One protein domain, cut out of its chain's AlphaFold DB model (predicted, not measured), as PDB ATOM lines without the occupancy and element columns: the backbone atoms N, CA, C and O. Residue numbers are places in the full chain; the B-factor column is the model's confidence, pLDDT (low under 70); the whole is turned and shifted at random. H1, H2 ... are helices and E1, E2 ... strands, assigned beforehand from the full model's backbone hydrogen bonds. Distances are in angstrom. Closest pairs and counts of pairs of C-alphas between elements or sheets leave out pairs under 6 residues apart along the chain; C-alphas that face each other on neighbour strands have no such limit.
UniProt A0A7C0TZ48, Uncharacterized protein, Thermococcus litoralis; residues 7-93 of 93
ATOM      1  N   ILE A   7      24.516  44.468 -17.959       69.12
ATOM      2  CA  ILE A   7      24.700  43.264 -17.163       69.12
ATOM      3  C   ILE A   7      26.137  43.259 -16.675       69.12
ATOM      4  O   ILE A   7      27.092  43.285 -17.456       69.12
ATOM      5  N   THR A   8      26.260  43.242 -15.355       68.00
ATOM      6  CA  THR A   8      27.518  43.073 -14.649       68.00
ATOM      7  C   THR A   8      27.500  41.705 -13.983       68.00
ATOM      8  O   THR A   8      26.709  41.453 -13.075       68.00
ATOM      9  N   PHE A   9      28.365  40.812 -14.445       71.69
ATOM     10  CA  PHE A   9      28.575  39.510 -13.831       71.69
ATOM     11  C   PHE A   9      29.776  39.604 -12.905       71.69
ATOM     12  O   PHE A   9      30.863  39.993 -13.340       71.69
ATOM     13  N   TYR A  10      29.583  39.275 -11.635       68.81
ATOM     14  CA  TYR A  10      30.628  39.416 -10.634       68.81
ATOM     15  C   TYR A  10      30.704  38.192  -9.735       68.81
ATOM     16  O   TYR A  10      29.717  37.488  -9.514       68.81
ATOM     17  N   ARG A  11      31.896  37.954  -9.197       62.19
ATOM     18  CA  ARG A  11      32.123  37.012  -8.108       62.19
ATOM     19  C   ARG A  11      32.163  37.774  -6.795       62.19
ATOM     20  O   ARG A  11      32.901  38.750  -6.663       62.19
ATOM     21  N   TYR A  12      31.419  37.293  -5.813       59.47
ATOM     22  CA  TYR A  12      31.647  37.617  -4.416       59.47
ATOM     23  C   TYR A  12      32.597  36.563  -3.843       59.47
ATOM     24  O   TYR A  12      32.239  35.391  -3.716       59.47
ATOM     25  N   ALA A  13      33.826  36.957  -3.525       53.78
ATOM     26  CA  ALA A  13      34.773  36.092  -2.834       53.78
ATOM     27  C   ALA A  13      35.101  36.693  -1.468       53.78
ATOM     28  O   ALA A  13      35.631  37.800  -1.386       53.78
ATOM     29  N   SER A  14      34.852  35.947  -0.389       48.84
ATOM     30  CA  SER A  14      35.591  36.180   0.853       48.84
ATOM     31  C   SER A  14      35.781  34.906   1.680       48.84
ATOM     32  O   SER A  14      34.916  34.553   2.478       48.84
ATOM     33  N   PRO A  15      36.923  34.212   1.496       49.06
ATOM     34  CA  PRO A  15      37.401  33.238   2.476       49.06
ATOM     35  C   PRO A  15      38.763  33.576   3.121       49.06
ATOM     36  O   PRO A  15      39.171  32.871   4.034       49.06
ATOM     37  N   TYR A  16      39.479  34.629   2.693       48.41
ATOM     38  CA  TYR A  16      40.899  34.833   3.067       48.41
ATOM     39  C   TYR A  16      41.206  36.077   3.922       48.41
ATOM     40  O   TYR A  16      42.347  36.255   4.349       48.41
ATOM     41  N   ARG A  17      40.217  36.935   4.213       46.44
ATOM     42  CA  ARG A  17      40.331  38.031   5.194       46.44
ATOM     43  C   ARG A  17      39.004  38.210   5.918       46.44
ATOM     44  O   ARG A  17      38.013  38.608   5.310       46.44
ATOM     45  N   GLN A  18      38.995  37.935   7.219       46.72
ATOM     46  CA  GLN A  18      37.853  38.228   8.079       46.72
ATOM     47  C   GLN A  18      37.502  39.724   7.948       46.72
ATOM     48  O   GLN A  18      38.345  40.581   8.199       46.72
ATOM     49  N   GLY A  19      36.281  40.036   7.495       50.47
ATOM     50  CA  GLY A  19      35.771  41.411   7.400       50.47
ATOM     51  C   GLY A  19      36.004  42.163   6.079       50.47
ATOM     52  O   GLY A  19      35.795  43.370   6.050       50.47
ATOM     53  N   SER A  20      36.423  41.515   4.984       52.62
ATOM     54  CA  SER A  20      36.547  42.183   3.670       52.62
ATOM     55  C   SER A  20      35.697  41.513   2.590       52.62
ATOM     56  O   SER A  20      35.767  40.301   2.407       52.62
ATOM     57  N   VAL A  21      34.918  42.316   1.862       54.78
ATOM     58  CA  VAL A  21      34.122  41.914   0.695       54.78
ATOM     59  C   VAL A  21      34.798  42.447  -0.557       54.78
ATOM     60  O   VAL A  21      34.969  43.658  -0.682       54.78
ATOM     61  N   TYR A  22      35.141  41.564  -1.492       61.44
ATOM     62  CA  TYR A  22      35.623  41.969  -2.808       61.44
ATOM     63  C   TYR A  22      34.624  41.523  -3.876       61.44
ATOM     64  O   TYR A  22      34.273  40.344  -3.963       61.44
ATOM     65  N   LEU A  23      34.153  42.495  -4.660       62.34
ATOM     66  CA  LEU A  23      33.341  42.282  -5.852       62.34
ATOM     67  C   LEU A  23      34.292  42.242  -7.047       62.34
ATOM     68  O   LEU A  23      34.845  43.268  -7.439       62.34
ATOM     69  N   GLU A  24      34.517  41.057  -7.599       68.44
ATOM     70  CA  GLU A  24      35.332  40.893  -8.799       68.44
ATOM     71  C   GLU A  24      34.416  40.872 -10.023       68.44
ATOM     72  O   GLU A  24      33.688  39.903 -10.239       68.44
ATOM     73  N   THR A  25      34.430  41.942 -10.818       71.75
ATOM     74  CA  THR A  25      33.666  42.011 -12.070       71.75
ATOM     75  C   THR A  25      34.343  41.173 -13.145       71.75
ATOM     76  O   THR A  25      35.472  41.451 -13.542       71.75
ATOM     77  N   VAL A  26      33.631  40.176 -13.658       74.81
ATOM     78  CA  VAL A  26      34.115  39.263 -14.705       74.81
ATOM     79  C   VAL A  26      33.571  39.639 -16.080       74.81
ATOM     80  O   VAL A  26      34.218  39.386 -17.094       74.81
ATOM     81  N   MET A  27      32.404  40.282 -16.139       78.50
ATOM     82  CA  MET A  27      31.855  40.802 -17.388       78.50
ATOM     83  C   MET A  27      31.025  42.052 -17.123       78.50
ATOM     84  O   MET A  27      30.222  42.067 -16.196       78.50
ATOM     85  N   HIS A  28      31.201  43.079 -17.954       82.56
ATOM     86  CA  HIS A  28      30.368  44.276 -17.977       82.56
ATOM     87  C   HIS A  28      30.031  44.601 -19.434       82.56
ATOM     88  O   HIS A  28      30.899  45.034 -20.192       82.56
ATOM     89  N   LYS A  29      28.792  44.321 -19.841       80.69
ATOM     90  CA  LYS A  29      28.313  44.521 -21.218       80.69
ATOM     91  C   LYS A  29      26.910  45.104 -21.218       80.69
ATOM     92  O   LYS A  29      26.143  44.884 -20.279       80.69
ATOM     93  N   LYS A  30      26.572  45.825 -22.287       82.19
ATOM     94  CA  LYS A  30      25.181  46.196 -22.547       82.19
ATOM     95  C   LYS A  30      24.379  44.957 -22.921       82.19
ATOM     96  O   LYS A  30      24.941  44.050 -23.529       82.19
ATOM     97  N   ILE A  31      23.093  44.920 -22.580       77.44
ATOM     98  CA  ILE A  31      22.230  43.766 -22.877       77.44
ATOM     99  C   ILE A  31      22.183  43.475 -24.376       77.44
ATOM    100  O   ILE A  31      22.289  42.317 -24.767       77.44
ATOM    101  N   GLU A  32      22.073  44.506 -25.212       80.12
ATOM    102  CA  GLU A  32      22.037  44.356 -26.670       80.12
ATOM    103  C   GLU A  32      23.321  43.761 -27.268       80.12
ATOM    104  O   GLU A  32      23.275  43.181 -28.350       80.12
ATOM    105  N   ASP A  33      24.445  43.855 -26.553       84.50
ATOM    106  CA  ASP A  33      25.756  43.373 -26.998       84.50
ATOM    107  C   ASP A  33      26.079  41.963 -26.461       84.50
ATOM    108  O   ASP A  33      27.189  41.451 -26.653       84.50
ATOM    109  N   ILE A  34      25.143  41.327 -25.748       81.75
ATOM    110  CA  ILE A  34      25.331  39.983 -25.196       81.75
ATOM    111  C   ILE A  34      25.129  38.946 -26.294       81.75
ATOM    112  O   ILE A  34      24.036  38.761 -26.825       81.75
ATOM    113  N   SER A  35      26.199  38.214 -26.593       84.62
ATOM    114  CA  SER A  35      26.152  37.087 -27.518       84.62
ATOM    115  C   SER A  35      25.733  35.787 -26.824       84.62
ATOM    116  O   SER A  35      25.872  35.619 -25.611       84.62
ATOM    117  N   GLU A  36      25.324  34.789 -27.610       83.50
ATOM    118  CA  GLU A  36      25.045  33.437 -27.103       83.50
ATOM    119  C   GLU A  36      26.268  32.806 -26.401       83.50
ATOM    120  O   GLU A  36      26.129  32.035 -25.450       83.50
ATOM    121  N   LYS A  37      27.489  33.155 -26.834       86.00
ATOM    122  CA  LYS A  37      28.730  32.707 -26.183       86.00
ATOM    123  C   LYS A  37      28.900  33.322 -24.796       86.00
ATOM    124  O   LYS A  37      29.326  32.618 -23.882       86.00
ATOM    125  N   ASP A  38      28.545  34.597 -24.638       84.31
ATOM    126  CA  ASP A  38      28.585  35.286 -23.346       84.31
ATOM    127  C   ASP A  38      27.588  34.653 -22.363       84.31
ATOM    128  O   ASP A  38      27.948  34.374 -21.219       84.31
ATOM    129  N   LEU A  39      26.370  34.336 -22.825       81.06
ATOM    130  CA  LEU A  39      25.367  33.615 -22.027       81.06
ATOM    131  C   LEU A  39      25.890  32.247 -21.567       81.06
ATOM    132  O   LEU A  39      25.858  31.943 -20.376       81.06
ATOM    133  N   LYS A  40      26.439  31.436 -22.484       83.94
ATOM    134  CA  LYS A  40      27.020  30.121 -22.149       83.94
ATOM    135  C   LYS A  40      28.151  30.231 -21.128       83.94
ATOM    136  O   LYS A  40      28.238  29.401 -20.225       83.94
ATOM    137  N   PHE A  41      29.003  31.246 -21.256       83.12
ATOM    138  CA  PHE A  41      30.079  31.509 -20.305       83.12
ATOM    139  C   PHE A  41      29.541  31.869 -18.913       83.12
ATOM    140  O   PHE A  41      29.998  31.288 -17.928       83.12
ATOM    141  N   MET A  42      28.536  32.747 -18.829       79.50
ATOM    142  CA  MET A  42      27.875  33.076 -17.560       79.50
ATOM    143  C   MET A  42      27.249  31.842 -16.906       79.50
ATOM    144  O   MET A  42      27.544  31.565 -15.746       79.50
ATOM    145  N   PHE A  43      26.448  31.062 -17.640       79.06
ATOM    146  CA  PHE A  43      25.812  29.857 -17.092       79.06
ATOM    147  C   PHE A  43      26.825  28.835 -16.601       79.06
ATOM    148  O   PHE A  43      26.650  28.253 -15.530       79.06
ATOM    149  N   LYS A  44      27.906  28.638 -17.361       81.00
ATOM    150  CA  LYS A  44      29.008  27.772 -16.954       81.00
ATOM    151  C   LYS A  44      29.603  28.239 -15.622       81.00
ATOM    152  O   LYS A  44      29.725  27.434 -14.709       81.00
ATOM    153  N   LEU A  45      29.908  29.530 -15.482       76.75
ATOM    154  CA  LEU A  45      30.494  30.072 -14.254       76.75
ATOM    155  C   LEU A  45      29.554  30.000 -13.044       76.75
ATOM    156  O   LEU A  45      30.023  29.661 -11.962       76.75
ATOM    157  N   ILE A  46      28.256  30.271 -13.223       75.75
ATOM    158  CA  ILE A  46      27.249  30.142 -12.152       75.75
ATOM    159  C   ILE A  46      27.147  28.687 -11.679       75.75
ATOM    160  O   ILE A  46      27.085  28.438 -10.481       75.75
ATOM    161  N   ARG A  47      27.142  27.721 -12.609       73.31
ATOM    162  CA  ARG A  47      27.023  26.291 -12.278       73.31
ATOM    163  C   ARG A  47      28.292  25.707 -11.661       73.31
ATOM    164  O   ARG A  47      28.203  24.833 -10.810       73.31
ATOM    165  N   GLU A  48      29.463  26.137 -12.124       72.88
ATOM    166  CA  GLU A  48      30.744  25.551 -11.714       72.88
ATOM    167  C   GLU A  48      31.305  26.145 -10.418       72.88
ATOM    168  O   GLU A  48      32.219  25.560  -9.832       72.88
ATOM    169  N   ARG A  49      30.838  27.323  -9.985       65.06
ATOM    170  CA  ARG A  49      31.441  28.042  -8.856       65.06
ATOM    171  C   ARG A  49      30.397  28.738  -7.988       65.06
ATOM    172  O   ARG A  49      29.725  29.664  -8.435       65.06
ATOM    173  N   ASP A  50      30.380  28.388  -6.704       61.94
ATOM    174  CA  ASP A  50      29.644  29.144  -5.693       61.94
ATOM    175  C   ASP A  50      30.147  30.601  -5.615       61.94
ATOM    176  O   ASP A  50      31.355  30.875  -5.629       61.94
ATOM    177  N   GLY A  51      29.206  31.545  -5.522       63.91
ATOM    178  CA  GLY A  51      29.481  32.964  -5.263       63.91
ATOM    179  C   GLY A  51      29.435  33.901  -6.475       63.91
ATOM    180  O   GLY A  51      29.727  35.088  -6.316       63.91
ATOM    181  N   TYR A  52      29.065  33.426  -7.666       69.00
ATOM    182  CA  TYR A  52      28.803  34.312  -8.805       69.00
ATOM    183  C   TYR A  52      27.359  34.813  -8.826       69.00
ATOM    184  O   TYR A  52      26.424  34.035  -8.668       69.00
ATOM    185  N   ASN A  53      27.183  36.114  -9.059       73.88
ATOM    186  CA  ASN A  53      25.878  36.766  -9.117       73.88
ATOM    187  C   ASN A  53      25.762  37.640 -10.373       73.88
ATOM    188  O   ASN A  53      26.730  38.256 -10.829       73.88
ATOM    189  N   ILE A  54      24.546  37.712 -10.912       74.75
ATOM    190  CA  ILE A  54      24.187  38.616 -12.007       74.75
ATOM    191  C   ILE A  54      23.624  39.898 -11.385       74.75
ATOM    192  O   ILE A  54      22.649  39.845 -10.638       74.75
ATOM    193  N   LEU A  55      24.214  41.051 -11.705       77.62
ATOM    194  CA  LEU A  55      23.637  42.364 -11.418       77.62
ATOM    195  C   LEU A  55      23.241  43.030 -12.727       77.62
ATOM    196  O   LEU A  55      24.045  43.155 -13.648       77.62
ATOM    197  N   ILE A  56      21.992  43.471 -12.787       77.38
ATOM    198  CA  ILE A  56      21.439  44.180 -13.935       77.38
ATOM    199  C   ILE A  56      21.157  45.605 -13.487       77.38
ATOM    200  O   ILE A  56      20.484  45.825 -12.481       77.38
ATOM    201  N   SER A  57      21.687  46.575 -14.218       81.50
ATOM    202  CA  SER A  57      21.492  47.988 -13.918       81.50
ATOM    203  C   SER A  57      20.948  48.713 -15.132       81.50
ATOM    204  O   SER A  57      21.449  48.528 -16.241       81.50
ATOM    205  N   LYS A  58      19.966  49.582 -14.904       81.75
ATOM    206  CA  LYS A  58      19.434  50.503 -15.904       81.75
ATOM    207  C   LYS A  58      19.324  51.903 -15.288       81.75
ATOM    208  O   LYS A  58      18.801  52.019 -14.176       81.75
ATOM    209  N   PRO A  59      19.773  52.963 -15.976       82.38
ATOM    210  CA  PRO A  59      19.516  54.335 -15.558       82.38
ATOM    211  C   PRO A  59      18.009  54.619 -15.472       82.38
ATOM    212  O   PRO A  59      17.256  54.326 -16.400       82.38
ATOM    213  N   VAL A  60      17.563  55.203 -14.357       83.81
ATOM    214  CA  VAL A  60      16.147  55.562 -14.143       83.81
ATOM    215  C   VAL A  60      15.820  56.954 -14.704       83.81
ATOM    216  O   VAL A  60      14.692  57.222 -15.123       83.81
ATOM    217  N   TRP A  61      16.807  57.846 -14.737       81.56
ATOM    218  CA  TRP A  61      16.740  59.170 -15.354       81.56
ATOM    219  C   TRP A  61      18.151  59.621 -15.743       81.56
ATOM    220  O   TRP A  61      19.145  59.072 -15.259       81.56
ATOM    221  N   LYS A  62      18.248  60.613 -16.625       81.44
ATOM    222  CA  LYS A  62      19.526  61.215 -17.019       81.44
ATOM    223  C   LYS A  62      19.964  62.242 -15.986       81.44
ATOM    224  O   LYS A  62      19.137  62.961 -15.444       81.44
ATOM    225  N   LEU A  63      21.271  62.403 -15.804       76.75
ATOM    226  CA  LEU A  63      21.848  63.430 -14.924       76.75
ATOM    227  C   LEU A  63      21.318  64.853 -15.189       76.75
ATOM    228  O   LEU A  63      21.269  65.661 -14.272       76.75
ATOM    229  N   THR A  64      20.921  65.153 -16.427       85.31
ATOM    230  CA  THR A  64      20.394  66.460 -16.838       85.31
ATOM    231  C   THR A  64      18.889  66.638 -16.609       85.31
ATOM    232  O   THR A  64      18.370  67.724 -16.851       85.31
ATOM    233  N   GLU A  65      18.167  65.600 -16.178       85.38
ATOM    234  CA  GLU A  65      16.732  65.674 -15.893       85.38
ATOM    235  C   GLU A  65      16.472  66.072 -14.435       85.38
ATOM    236  O   GLU A  65      17.075  65.530 -13.509       85.38
ATOM    237  N   ILE A  66      15.504  66.967 -14.226       87.44
ATOM    238  CA  ILE A  66      14.937  67.262 -12.907       87.44
ATOM    239  C   ILE A  66      13.553  66.621 -12.857       87.44
ATOM    240  O   ILE A  66      12.701  66.928 -13.687       87.44
ATOM    241  N   LEU A  67      13.337  65.729 -11.891       87.00
ATOM    242  CA  LEU A  67      12.071  65.024 -11.707       87.00
ATOM    243  C   LEU A  67      11.417  65.429 -10.395       87.00
ATOM    244  O   LEU A  67      12.087  65.561  -9.367       87.00
ATOM    245  N   SER A  68      10.090  65.535 -10.405       93.31
ATOM    246  CA  SER A  68       9.330  65.552  -9.162       93.31
ATOM    247  C   SER A  68       9.439  64.204  -8.439       93.31
ATOM    248  O   SER A  68       9.761  63.159  -9.016       93.31
ATOM    249  N   ARG A  69       9.118  64.207  -7.142       90.69
ATOM    250  CA  ARG A  69       9.141  62.993  -6.316       90.69
ATOM    251  C   ARG A  69       8.204  61.899  -6.844       90.69
ATOM    252  O   ARG A  69       8.545  60.721  -6.750       90.69
ATOM    253  N   GLU A  70       7.041  62.266  -7.377       95.56
ATOM    254  CA  GLU A  70       6.076  61.293  -7.900       95.56
ATOM    255  C   GLU A  70       6.518  60.723  -9.250       95.56
ATOM    256  O   GLU A  70       6.480  59.505  -9.435       95.56
ATOM    257  N   GLU A  71       7.058  61.551 -10.147       92.62
ATOM    258  CA  GLU A  71       7.640  61.077 -11.411       92.62
ATOM    259  C   GLU A  71       8.815  60.128 -11.171       92.62
ATOM    260  O   GLU A  71       8.888  59.062 -11.787       92.62
ATOM    261  N   HIS A  72       9.695  60.463 -10.223       88.38
ATOM    262  CA  HIS A  72      10.788  59.585  -9.814       88.38
ATOM    263  C   HIS A  72      10.259  58.222  -9.353       88.38
ATOM    264  O   HIS A  72      10.718  57.186  -9.833       88.38
ATOM    265  N   LYS A  73       9.278  58.193  -8.438       91.94
ATOM    266  CA  LYS A  73       8.711  56.932  -7.928       91.94
ATOM    267  C   LYS A  73       8.116  56.082  -9.047       91.94
ATOM    268  O   LYS A  73       8.304  54.867  -9.043       91.94
ATOM    269  N   ILE A  74       7.397  56.703  -9.981       93.12
ATOM    270  CA  ILE A  74       6.801  56.004 -11.122       93.12
ATOM    271  C   ILE A  74       7.902  55.391 -11.990       93.12
ATOM    272  O   ILE A  74       7.857  54.191 -12.258       93.12
ATOM    273  N   ARG A  75       8.931  56.167 -12.359       87.75
ATOM    274  CA  ARG A  75      10.040  55.671 -13.188       87.75
ATOM    275  C   ARG A  75      10.819  54.547 -12.510       87.75
ATOM    276  O   ARG A  75      11.087  53.541 -13.156       87.75
ATOM    277  N   VAL A  76      11.115  54.661 -11.212       88.50
ATOM    278  CA  VAL A  76      11.766  53.580 -10.450       88.50
ATOM    279  C   VAL A  76      10.942  52.294 -10.511       88.50
ATOM    280  O   VAL A  76      11.510  51.229 -10.732       88.50
ATOM    281  N   ARG A  77       9.610  52.363 -10.352       90.69
ATOM    282  CA  ARG A  77       8.750  51.170 -10.447       90.69
ATOM    283  C   ARG A  77       8.768  50.551 -11.843       90.69
ATOM    284  O   ARG A  77       8.825  49.330 -11.941       90.69
ATOM    285  N   VAL A  78       8.717  51.376 -12.890       89.06
ATOM    286  CA  VAL A  78       8.780  50.907 -14.283       89.06
ATOM    287  C   VAL A  78      10.105  50.197 -14.538       89.06
ATOM    288  O   VAL A  78      10.099  49.036 -14.932       89.06
ATOM    289  N   VAL A  79      11.226  50.849 -14.220       86.44
ATOM    290  CA  VAL A  79      12.560  50.264 -14.406       86.44
ATOM    291  C   VAL A  79      12.735  48.999 -13.578       86.44
ATOM    292  O   VAL A  79      13.272  48.017 -14.079       86.44
ATOM    293  N   LYS A  80      12.249  48.980 -12.333       86.38
ATOM    294  CA  LYS A  80      12.296  47.778 -11.497       86.38
ATOM    295  C   LYS A  80      11.561  46.608 -12.155       86.38
ATOM    296  O   LYS A  80      12.124  45.526 -12.232       86.38
ATOM    297  N   LYS A  81      10.350  46.838 -12.675       88.00
ATOM    298  CA  LYS A  81       9.577  45.798 -13.366       88.00
ATOM    299  C   LYS A  81      10.323  45.254 -14.591       88.00
ATOM    300  O   LYS A  81      10.392  44.044 -14.764       88.00
ATOM    301  N   GLU A  82      10.905  46.131 -15.405       84.06
ATOM    302  CA  GLU A  82      11.704  45.722 -16.570       84.06
ATOM    303  C   GLU A  82      12.939  44.902 -16.157       84.06
ATOM    304  O   GLU A  82      13.244  43.887 -16.778       84.06
ATOM    305  N   LEU A  83      13.643  45.316 -15.096       83.00
ATOM    306  CA  LEU A  83      14.797  44.579 -14.574       83.00
ATOM    307  C   LEU A  83      14.404  43.199 -14.034       83.00
ATOM    308  O   LEU A  83      15.128  42.237 -14.282       83.00
ATOM    309  N   ASP A  84      13.264  43.094 -13.346       84.19
ATOM    310  CA  ASP A  84      12.743  41.824 -12.832       84.19
ATOM    311  C   ASP A  84      12.423  40.851 -13.985       84.19
ATOM    312  O   ASP A  84      12.751  39.669 -13.905       84.19
ATOM    313  N   GLU A  85      11.839  41.331 -15.090       84.19
ATOM    314  CA  GLU A  85      11.566  40.517 -16.287       84.19
ATOM    315  C   GLU A  85      12.855  39.964 -16.919       84.19
ATOM    316  O   GLU A  85      12.942  38.767 -17.209       84.19
ATOM    317  N   VAL A  86      13.883  40.806 -17.077       79.88
ATOM    318  CA  VAL A  86      15.186  40.381 -17.617       79.88
ATOM    319  C   VAL A  86      15.879  39.400 -16.671       79.88
ATOM    320  O   VAL A  86      16.409  38.384 -17.121       79.88
ATOM    321  N   TYR A  87      15.878  39.680 -15.366       79.06
ATOM    322  CA  TYR A  87      16.465  38.790 -14.366       79.06
ATOM    323  C   TYR A  87      15.811  37.408 -14.411       79.06
ATOM    324  O   TYR A  87      16.509  36.402 -14.533       79.06
ATOM    325  N   ASN A  88      14.475  37.362 -14.418       80.69
ATOM    326  CA  ASN A  88      13.728  36.113 -14.511       80.69
ATOM    327  C   ASN A  88      14.083  35.335 -15.779       80.69
ATOM    328  O   ASN A  88      14.396  34.150 -15.678       80.69
ATOM    329  N   TYR A  89      14.125  35.994 -16.943       79.44
ATOM    330  CA  TYR A  89      14.548  35.363 -18.196       79.44
ATOM    331  C   TYR A  89      15.931  34.709 -18.067       79.44
ATOM    332  O   TYR A  89      16.078  33.523 -18.357       79.44
ATOM    333  N   LEU A  90      16.921  35.446 -17.556       70.50
ATOM    334  CA  LEU A  90      18.289  34.944 -17.396       70.50
ATOM    335  C   LEU A  90      18.396  33.800 -16.388       70.50
ATOM    336  O   LEU A  90      19.229  32.924 -16.577       70.50
ATOM    337  N   THR A  91      17.585  33.798 -15.331       69.75
ATOM    338  CA  THR A  91      17.587  32.721 -14.321       69.75
ATOM    339  C   THR A  91      16.737  31.506 -14.697       69.75
ATOM    340  O   THR A  91      16.894  30.453 -14.086       69.75
ATOM    341  N   SER A  92      15.836  31.639 -15.675       70.31
ATOM    342  CA  SER A  92      14.954  30.557 -16.142       70.31
ATOM    343  C   SER A  92      15.576  29.633 -17.200       70.31
ATOM    344  O   SER A  92      14.982  28.609 -17.536       70.31
ATOM    345  N   LEU A  93      16.741  30.010 -17.730       60.69
ATOM    346  CA  LEU A  93      17.540  29.271 -18.717       60.69
ATOM    347  C   LEU A  93      18.518  28.292 -18.037       60.69
ATOM    348  O   LEU A  93      18.755  27.201 -18.609       60.69
TER     349      LEU A  93
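Overview. This is residues 7 to 93 of the 93 residues of an uncharacterized protein of Thermococcus litoralis (UniProt A0A7C0TZ48). A small, strongly twisted sheet of three strands has helix H1 over one face, while residues 79 to 91 of the long helix H2 pack on the sheet, chiefly along E3, and the earlier part of H2 reaches past it. The tip of the hairpin E1 and E2, residues 15 to 20, sticks out. The printed part has 87 residues, with two named helices and three named strands in the order E1 E2 H1 E3 H2 along the chain; its class is mixed, helices and strands, and the antiparallel sheet runs E2 E1 E3. It is loose, with a radius of gyration of the C-alphas of 16.1 A and spans of 45 by 36 by 21 A.

Arrangement. Start with E1, residues 7 to 13, the inner strand; E2, residues 22 to 30, is its antiparallel hairpin partner, with N 9 and O 27 at 2.8 A, and bends by 58 degrees at residue 26. On the other side of E1 find E3, residues 52 to 57, also antiparallel, with N 8 and O 55 at 2.8 A. H1, residues 36 to 48, is on the sheet at a height of 10.1 A, along the strands; its closest C-alphas to E3 are Ile 46 and Tyr 52, 5.6 A. E2, H1 and E3 form a split strand-helix-strand unit, E1 between its strands, with a right-handed crossover. H2, residues 69 to 92, is on the sheet too, the closest C-alphas being Ile 56 and Leu 83, 6.7 A; H1 and H2 are apart. In both helices every O i to N i+4 pair is within hydrogen-bond range.

Along the chain. Find C-alpha 7 at (24.700, 43.264, -17.163), where E1 begins; E2 then runs 22.7 A and H1 18.2 A. H2 runs 34.4 A to C-alpha 92 at (14.954, 30.557, -16.142).

Size, cuts and confidence. The farthest C-alphas, Tyr 16 and Ser 68, are 45.7 A apart. The printed part has no cut, and the link from E3 to H2 is long. Look for pLDDT under 70 at residues 10 to 24, among others.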